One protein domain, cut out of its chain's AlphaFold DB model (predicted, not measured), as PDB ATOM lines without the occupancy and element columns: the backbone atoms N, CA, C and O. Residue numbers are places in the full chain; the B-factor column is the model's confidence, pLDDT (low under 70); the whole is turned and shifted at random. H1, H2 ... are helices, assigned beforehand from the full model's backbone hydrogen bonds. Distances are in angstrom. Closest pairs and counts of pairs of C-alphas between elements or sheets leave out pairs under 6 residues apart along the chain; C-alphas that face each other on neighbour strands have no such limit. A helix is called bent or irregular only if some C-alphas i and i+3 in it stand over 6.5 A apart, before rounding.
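AT A GLANCE: This is residues 76 to 135 of the 135 residues of an uncharacterized protein of Micromonospora sp. KC721 (UniProt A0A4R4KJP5). One long helix, H2, is folded back on itself, so that its arms H2a and H2b lie side by side and run opposite ways, and the short helix H1 meets one end of this pair to make an L-shaped corner. The small helix H3 lies away from this corner, near the end of the printed part, and a short antiparallel pairing joins residues 78 to 79, before H1, with residues 123 to 124, before H3. The printed part has 60 residues with three named helices, in the order H1, H2, H3, and no named strand; its class is all helix, with 36 residues in the helices. It is compact, with a radius of gyration of the C-alphas of 11.5 A and spans of 34 by 23 by 15 A.

IN THESE COORDINATES: H1 covers residues 81 to 88, beginning at C-alpha 81, (572.317, 595.139, 466.641), and is 10.1 A long. H2 covers residues 93 to 115; by its hydrogen bonds it was assigned as one helix, but it is bent, with C-alphas 103 and 106 9.6 A apart. Its arm H2a, residues 93 to 103, is 15.4 A long, and its arm H2b, residues 106 to 115, is 14.2 A long and ends at C-alpha 115, (554.403, 602.294, 467.527). H3 covers residues 126 to 130, is 6.2 A long and ends at C-alpha 130, (570.183, 579.990, 472.427).

HOW THE PARTS SIT: H1 and H2a only just touch, with 3 pairs of C-alphas within 8 A, and only at the corner by their link; the closest C-alphas are those of Leu 87 and Ala 93, 6.2 A apart. Their lines are about perpendicular, at 84 degrees. H2a and H2b touch at a shallow tilt of 31 degrees, opposite ways, and their closest C-alphas, those of Ala 100 and Gly 108, are 4.5 A apart. H1 and H2b are close but not clearly touching, the closest C-alphas being those of Leu 87 and Leu 113 at 7.8 A; they run the same way at a steep tilt of 69 degrees, only just short of about perpendicular. H3 is apart from H1, H2a and H2b. In H1, H2a, H2b and H3 every O i to N i+4 pair is within hydrogen-bond range.

THE WHOLE: The two C-alphas farthest apart, those of Ser 103 and Val 135, are 35.1 A from each other. The printed part has no cut and ends at residue 135, the chain's last residue. The link from H1 to H2 is tight, with 4 residues, and the link from H2 to H3 is short, with 10 residues. The mean pLDDT of the printed part is 91.0, and residues 133 to 135 are under 70.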
ATOM      1  N   VAL A  76     562.883 588.407 478.321       94.25
ATOM      2  CA  VAL A  76     561.724 588.448 477.416       94.25
ATOM      3  C   VAL A  76     562.142 588.305 475.953       94.25
ATOM      4  O   VAL A  76     561.482 587.595 475.198       94.25
ATOM      5  N   ALA A  77     563.225 588.969 475.541       94.62
ATOM      6  CA  ALA A  77     563.724 588.909 474.171       94.62
ATOM      7  C   ALA A  77     565.173 589.398 474.047       94.62
ATOM      8  O   ALA A  77     565.647 590.195 474.858       94.62
ATOM      9  N   TYR A  78     565.829 588.997 472.961       94.56
ATOM     10  CA  TYR A  78     567.103 589.532 472.495       94.56
ATOM     11  C   TYR A  78     566.883 590.416 471.266       94.56
ATOM     12  O   TYR A  78     566.117 590.073 470.364       94.56
ATOM     13  N   LEU A  79     567.570 591.560 471.220       94.94
ATOM     14  CA  LEU A  79     567.541 592.475 470.081       94.94
ATOM     15  C   LEU A  79     568.873 592.404 469.337       94.94
ATOM     16  O   LEU A  79     569.927 592.723 469.886       94.94
ATOM     17  N   LEU A  80     568.823 592.048 468.056       94.31
ATOM     18  CA  LEU A  80     569.988 592.106 467.183       94.31
ATOM     19  C   LEU A  80     570.444 593.560 466.967       94.31
ATOM     20  O   LEU A  80     569.614 594.478 466.990       94.31
ATOM     21  N   PRO A  81     571.741 593.794 466.670       94.25
ATOM     22  CA  PRO A  81     572.317 595.139 466.641       94.25
ATOM     23  C   PRO A  81     571.553 596.135 465.763       94.25
ATOM     24  O   PRO A  81     571.325 597.269 466.164       94.25
ATOM     25  N   HIS A  82     571.095 595.719 464.581       93.19
ATOM     26  CA  HIS A  82     570.360 596.599 463.669       93.19
ATOM     27  C   HIS A  82     568.994 597.042 464.220       93.19
ATOM     28  O   HIS A  82     568.556 598.153 463.930       93.19
ATOM     29  N   THR A  83     568.323 596.198 465.010       95.00
ATOM     30  CA  THR A  83     567.053 596.540 465.665       95.00
ATOM     31  C   THR A  83     567.315 597.444 466.865       95.00
ATOM     32  O   THR A  83     566.657 598.474 467.006       95.00
ATOM     33  N   TRP A  84     568.347 597.129 467.658       94.81
ATOM     34  CA  TRP A  84     568.792 597.966 468.771       94.81
ATOM     35  C   TRP A  84     569.170 599.382 468.330       94.81
ATOM     36  O   TRP A  84     568.653 600.339 468.893       94.81
ATOM     37  N   TYR A  85     570.017 599.543 467.309       94.31
ATOM     38  CA  TYR A  85     570.459 600.873 466.880       94.31
ATOM     39  C   TYR A  85     569.294 601.742 466.395       94.31
ATOM     40  O   TYR A  85     569.194 602.898 466.793       94.31
ATOM     41  N   ARG A  86     568.355 601.175 465.621       94.50
ATOM     42  CA  ARG A  86     567.149 601.912 465.208       94.50
ATOM     43  C   ARG A  86     566.298 602.346 466.397       94.50
ATOM     44  O   ARG A  86     565.767 603.449 466.376       94.50
ATOM     45  N   LEU A  87     566.139 601.481 467.400       94.62
ATOM     46  CA  LEU A  87     565.397 601.808 468.616       94.62
ATOM     47  C   LEU A  87     566.119 602.894 469.426       94.62
ATOM     48  O   LEU A  87     565.488 603.840 469.885       94.62
ATOM     49  N   ALA A  88     567.437 602.764 469.583       93.31
ATOM     50  CA  ALA A  88     568.251 603.633 470.423       93.31
ATOM     51  C   ALA A  88     568.373 605.068 469.886       93.31
ATOM     52  O   ALA A  88     568.540 605.999 470.675       93.31
ATOM     53  N   ASP A  89     568.244 605.246 468.570       94.44
ATOM     54  CA  ASP A  89     568.236 606.553 467.907       94.44
ATOM     55  C   ASP A  89     566.934 607.345 468.135       94.44
ATOM     56  O   ASP A  89     566.868 608.533 467.810       94.44
ATOM     57  N   ILE A  90     565.890 606.718 468.686       94.62
ATOM     58  CA  ILE A  90     564.593 607.354 468.927       94.62
ATOM     59  C   ILE A  90     564.511 607.805 470.393       94.62
ATOM     60  O   ILE A  90     564.465 606.962 471.292       94.62
ATOM     61  N   PRO A  91     564.431 609.122 470.670       90.62
ATOM     62  CA  PRO A  91     564.348 609.623 472.038       90.62
ATOM     63  C   PRO A  91     563.179 609.013 472.821       90.62
ATOM     64  O   PRO A  91     562.025 609.087 472.396       90.62
ATOM     65  N   GLY A  92     563.488 608.427 473.979       89.88
ATOM     66  CA  GLY A  92     562.508 607.842 474.900       89.88
ATOM     67  C   GLY A  92     562.018 606.439 474.532       89.88
ATOM     68  O   GLY A  92     561.303 605.831 475.328       89.88
ATOM     69  N   ALA A  93     562.409 605.887 473.379       94.19
ATOM     70  CA  ALA A  93     561.930 604.576 472.950       94.19
ATOM     71  C   ALA A  93     562.455 603.433 473.834       94.19
ATOM     72  O   ALA A  93     561.729 602.469 474.066       94.19
ATOM     73  N   GLN A  94     563.670 603.547 474.383       94.38
ATOM     74  CA  GLN A  94     564.210 602.547 475.311       94.38
ATOM     75  C   GLN A  94     563.376 602.467 476.594       94.38
ATOM     76  O   GLN A  94     563.010 601.376 477.017       94.38
ATOM     77  N   SER A  95     563.040 603.619 477.183       94.44
ATOM     78  CA  SER A  95     562.199 603.681 478.382       94.44
ATOM     79  C   SER A  95     560.808 603.120 478.107       94.44
ATOM     80  O   SER A  95     560.343 602.268 478.849       94.44
ATOM     81  N   ALA A  96     560.194 603.505 476.984       96.06
ATOM     82  CA  ALA A  96     558.892 602.976 476.590       96.06
ATOM     83  C   ALA A  96     558.903 601.447 476.414       96.06
ATOM     84  O   ALA A  96     557.934 600.786 476.781       96.06
ATOM     85  N   VAL A  97     559.985 600.879 475.863       96.06
ATOM     86  CA  VAL A  97     560.157 599.423 475.768       96.06
ATOM     87  C   VAL A  97     560.236 598.793 477.154       96.06
ATOM     88  O   VAL A  97     559.523 597.825 477.394       96.06
ATOM     89  N   LEU A  98     561.068 599.327 478.051       94.44
ATOM     90  CA  LEU A  98     561.233 598.780 479.399       94.44
ATOM     91  C   LEU A  98     559.909 598.789 480.175       94.44
ATOM     92  O   LEU A  98     559.504 597.742 480.670       94.44
ATOM     93  N   ASP A  99     559.189 599.912 480.174       96.06
ATOM     94  CA  ASP A  99     557.895 600.045 480.861       96.06
ATOM     95  C   ASP A  99     556.846 599.060 480.308       96.06
ATOM     96  O   ASP A  99     556.070 598.445 481.050       96.06
ATOM     97  N   ALA A 100     556.811 598.893 478.980       96.44
ATOM     98  CA  ALA A 100     555.866 597.996 478.321       96.44
ATOM     99  C   ALA A 100     556.215 596.519 478.537       96.44
ATOM    100  O   ALA A 100     555.310 595.700 478.677       96.44
ATOM    101  N   VAL A 101     557.502 596.173 478.571       96.19
ATOM    102  CA  VAL A 101     557.966 594.814 478.872       96.19
ATOM    103  C   VAL A 101     557.682 594.456 480.326       96.19
ATOM    104  O   VAL A 101     557.219 593.351 480.588       96.19
ATOM    105  N   GLU A 102     557.889 595.384 481.260       94.25
ATOM    106  CA  GLU A 102     557.585 595.167 482.678       94.25
ATOM    107  C   GLU A 102     556.088 594.908 482.910       94.25
ATOM    108  O   GLU A 102     555.719 594.079 483.740       94.25
ATOM    109  N   SER A 103     555.220 595.576 482.144       94.31
ATOM    110  CA  SER A 103     553.764 595.443 482.287       94.31
ATOM    111  C   SER A 103     553.173 594.263 481.506       94.31
ATOM    112  O   SER A 103     552.327 593.537 482.026       94.31
ATOM    113  N   ASP A 104     553.600 594.080 480.253       95.69
ATOM    114  CA  ASP A 104     552.932 593.224 479.261       95.69
ATOM    115  C   ASP A 104     553.887 592.227 478.567       95.69
ATOM    116  O   ASP A 104     553.503 591.548 477.608       95.69
ATOM    117  N   GLY A 105     555.152 592.154 478.989       93.81
ATOM    118  CA  GLY A 105     556.155 591.251 478.427       93.81
ATOM    119  C   GLY A 105     556.343 591.422 476.916       93.81
ATOM    120  O   GLY A 105     556.501 592.530 476.393       93.81
ATOM    121  N   TRP A 106     556.330 590.300 476.195       94.50
ATOM    122  CA  TRP A 106     556.549 590.257 474.745       94.50
ATOM    123  C   TRP A 106     555.532 591.092 473.952       94.50
ATOM    124  O   TRP A 106     555.890 591.775 472.991       94.50
ATOM    125  N   GLU A 107     554.257 591.085 474.349       95.25
ATOM    126  CA  GLU A 107     553.219 591.846 473.645       95.25
ATOM    127  C   GLU A 107     553.429 593.358 473.787       95.25
ATOM    128  O   GLU A 107     553.237 594.107 472.822       95.25
ATOM    129  N   GLY A 108     553.863 593.802 474.970       96.06
ATOM    130  CA  GLY A 108     554.261 595.185 475.225       96.06
ATOM    131  C   GLY A 108     555.418 595.617 474.330       96.06
ATOM    132  O   GLY A 108     555.338 596.659 473.675       96.06
ATOM    133  N   LEU A 109     556.446 594.773 474.215       95.69
ATOM    134  CA  LEU A 109     557.589 595.008 473.334       95.69
ATOM    135  C   LEU A 109     557.163 595.202 471.875       95.69
ATOM    136  O   LEU A 109     557.483 596.226 471.270       95.69
ATOM    137  N   ILE A 110     556.394 594.263 471.316       95.88
ATOM    138  CA  ILE A 110     555.916 594.345 469.927       95.88
ATOM    139  C   ILE A 110     555.099 595.619 469.707       95.88
ATOM    140  O   ILE A 110     555.290 596.315 468.708       95.88
ATOM    141  N   ARG A 111     554.214 595.962 470.648       95.81
ATOM    142  CA  ARG A 111     553.379 597.166 470.571       95.81
ATOM    143  C   ARG A 111     554.225 598.430 470.463       95.81
ATOM    144  O   ARG A 111     553.934 599.287 469.627       95.81
ATOM    145  N   VAL A 112     555.273 598.538 471.276       95.94
ATOM    146  CA  VAL A 112     556.181 599.689 471.272       95.94
ATOM    147  C   VAL A 112     556.993 599.745 469.980       95.94
ATOM    148  O   VAL A 112     557.033 600.796 469.340       95.94
ATOM    149  N   LEU A 113     557.567 598.622 469.533       95.56
ATOM    150  CA  LEU A 113     558.326 598.561 468.276       95.56
ATOM    151  C   LEU A 113     557.470 598.986 467.077       95.56
ATOM    152  O   LEU A 113     557.887 599.832 466.285       95.56
ATOM    153  N   VAL A 114     556.235 598.486 466.988       94.94
ATOM    154  CA  VAL A 114     555.277 598.887 465.947       94.94
ATOM    155  C   VAL A 114     554.927 600.373 466.057       94.94
ATOM    156  O   VAL A 114     554.914 601.071 465.039       94.94
ATOM    157  N   GLY A 115     554.693 600.880 467.272       94.94
ATOM    158  CA  GLY A 115     554.403 602.294 467.527       94.94
ATOM    159  C   GLY A 115     555.516 603.232 467.045       94.94
ATOM    160  O   GLY A 115     555.235 604.253 466.416       94.94
ATOM    161  N   TYR A 116     556.773 602.838 467.248       94.69
ATOM    162  CA  TYR A 116     557.956 603.562 466.776       94.69
ATOM    163  C   TYR A 116     558.384 603.211 465.345       94.69
ATOM    164  O   TYR A 116     559.349 603.782 464.837       94.69
ATOM    165  N   ARG A 117     557.653 602.320 464.657       94.81
ATOM    166  CA  ARG A 117     557.962 601.824 463.302       94.81
ATOM    167  C   ARG A 117     559.342 601.170 463.191       94.81
ATOM    168  O   ARG A 117     559.990 601.238 462.145       94.81
ATOM    169  N   VAL A 118     559.777 600.520 464.261       94.88
ATOM    170  CA  VAL A 118     560.972 599.680 464.281       94.88
ATOM    171  C   VAL A 118     560.556 598.272 463.855       94.88
ATOM    172  O   VAL A 118     559.582 597.719 464.363       94.88
ATOM    173  N   GLY A 119     561.268 597.707 462.876       90.75
ATOM    174  CA  GLY A 119     561.045 596.329 462.436       90.75
ATOM    175  C   GLY A 119     561.305 595.323 463.559       90.75
ATOM    176  O   GLY A 119     562.141 595.558 464.427       90.75
ATOM    177  N   VAL A 120     560.580 594.204 463.530       90.81
ATOM    178  CA  VAL A 120     560.726 593.089 464.487       90.81
ATOM    179  C   VAL A 120     561.641 591.982 463.952       90.81
ATOM    180  O   VAL A 120     561.766 590.929 464.560       90.81
ATOM    181  N   ASP A 121     562.279 592.211 462.802       91.44
ATOM    182  CA  ASP A 121     563.126 591.255 462.084       91.44
ATOM    183  C   ASP A 121     564.390 590.853 462.851       91.44
ATOM    184  O   ASP A 121     564.929 589.773 462.623       91.44
ATOM    185  N   GLY A 122     564.847 591.698 463.775       91.81
ATOM    186  CA  GLY A 122     565.951 591.381 464.675       91.81
ATOM    187  C   GLY A 122     565.529 591.060 466.097       91.81
ATOM    188  O   GLY A 122     566.358 591.211 466.992       91.81
ATOM    189  N   LEU A 123     564.268 590.694 466.324       94.38
ATOM    190  CA  LEU A 123     563.792 590.261 467.628       94.38
ATOM    191  C   LEU A 123     563.867 588.739 467.733       94.38
ATOM    192  O   LEU A 123     563.413 588.044 466.830       94.38
ATOM    193  N   LEU A 124     564.429 588.241 468.831       93.69
ATOM    194  CA  LEU A 124     564.603 586.812 469.072       93.69
ATOM    195  C   LEU A 124     564.080 586.452 470.455       93.69
ATOM    196  O   LEU A 124     564.428 587.104 471.444       93.69
ATOM    197  N   ALA A 125     563.273 585.402 470.535       92.06
ATOM    198  CA  ALA A 125     562.922 584.786 471.803       92.06
ATOM    199  C   ALA A 125     564.161 584.116 472.443       92.06
ATOM    200  O   ALA A 125     565.142 583.823 471.748       92.06
ATOM    201  N   PRO A 126     564.166 583.877 473.767       91.12
ATOM    202  CA  PRO A 126     565.329 583.303 474.440       91.12
ATOM    203  C   PRO A 126     565.789 581.952 473.881       91.12
ATOM    204  O   PRO A 126     566.988 581.691 473.792       91.12
ATOM    205  N   ASP A 127     564.850 581.108 473.463       90.44
ATOM    206  CA  ASP A 127     565.116 579.828 472.817       90.44
ATOM    207  C   ASP A 127     565.683 579.995 471.401       90.44
ATOM    208  O   ASP A 127     566.598 579.271 471.016       90.44
ATOM    209  N   GLU A 128     565.210 580.976 470.632       89.19
ATOM    210  CA  GLU A 128     565.757 581.289 469.306       89.19
ATOM    211  C   GLU A 128     567.194 581.814 469.394       89.19
ATOM    212  O   GLU A 128     568.043 581.438 468.585       89.19
ATOM    213  N   TRP A 129     567.487 582.646 470.397       87.06
ATOM    214  CA  TRP A 129     568.836 583.136 470.670       87.06
ATOM    215  C   TRP A 129     569.791 582.004 471.065       87.06
ATOM    216  O   TRP A 129     570.880 581.899 470.505       87.06
ATOM    217  N   ALA A 130     569.372 581.123 471.978       85.56
ATOM    218  CA  ALA A 130     570.183 579.990 472.427       85.56
ATOM    219  C   ALA A 130     570.519 578.998 471.296       85.56
ATOM    220  O   ALA A 130     571.529 578.299 471.365       85.56
ATOM    221  N   ASN A 131     569.685 578.949 470.255       82.12
ATOM    222  CA  ASN A 131     569.861 578.087 469.089       82.12
ATOM    223  C   ASN A 131     570.654 578.743 467.945       82.12
ATOM    224  O   ASN A 131     570.798 578.130 466.884       82.12
ATOM    225  N   GLN A 132     571.175 579.962 468.120       74.31
ATOM    226  CA  GLN A 132     572.108 580.518 467.146       74.31
ATOM    227  C   GLN A 132     573.415 579.725 467.206       74.31
ATOM    228  O   GLN A 132     574.146 579.792 468.192       74.31
ATOM    229  N   GLU A 133     573.720 578.966 466.150       55.34
ATOM    230  CA  GLU A 133     575.068 578.433 465.963       55.34
ATOM    231  C   GLU A 133     576.032 579.625 465.966       55.34
ATOM    232  O   GLU A 133     576.022 580.449 465.051       55.34
ATOM    233  N   HIS A 134     576.821 579.756 467.032       51.28
ATOM    234  CA  HIS A 134     577.908 580.721 467.100       51.28
ATOM    235  C   HIS A 134     578.934 580.355 466.016       51.28
ATOM    236  O   HIS A 134     579.765 579.470 466.222       51.28
ATOM    237  N   VAL A 135     578.819 580.987 464.843       39.03
ATOM    238  CA  VAL A 135     579.822 580.950 463.764       39.03
ATOM    239  C   VAL A 135     580.993 581.859 464.110       39.03
ATOM    240  O   VAL A 135     580.737 583.001 464.557       39.03
TER     241      VAL A 135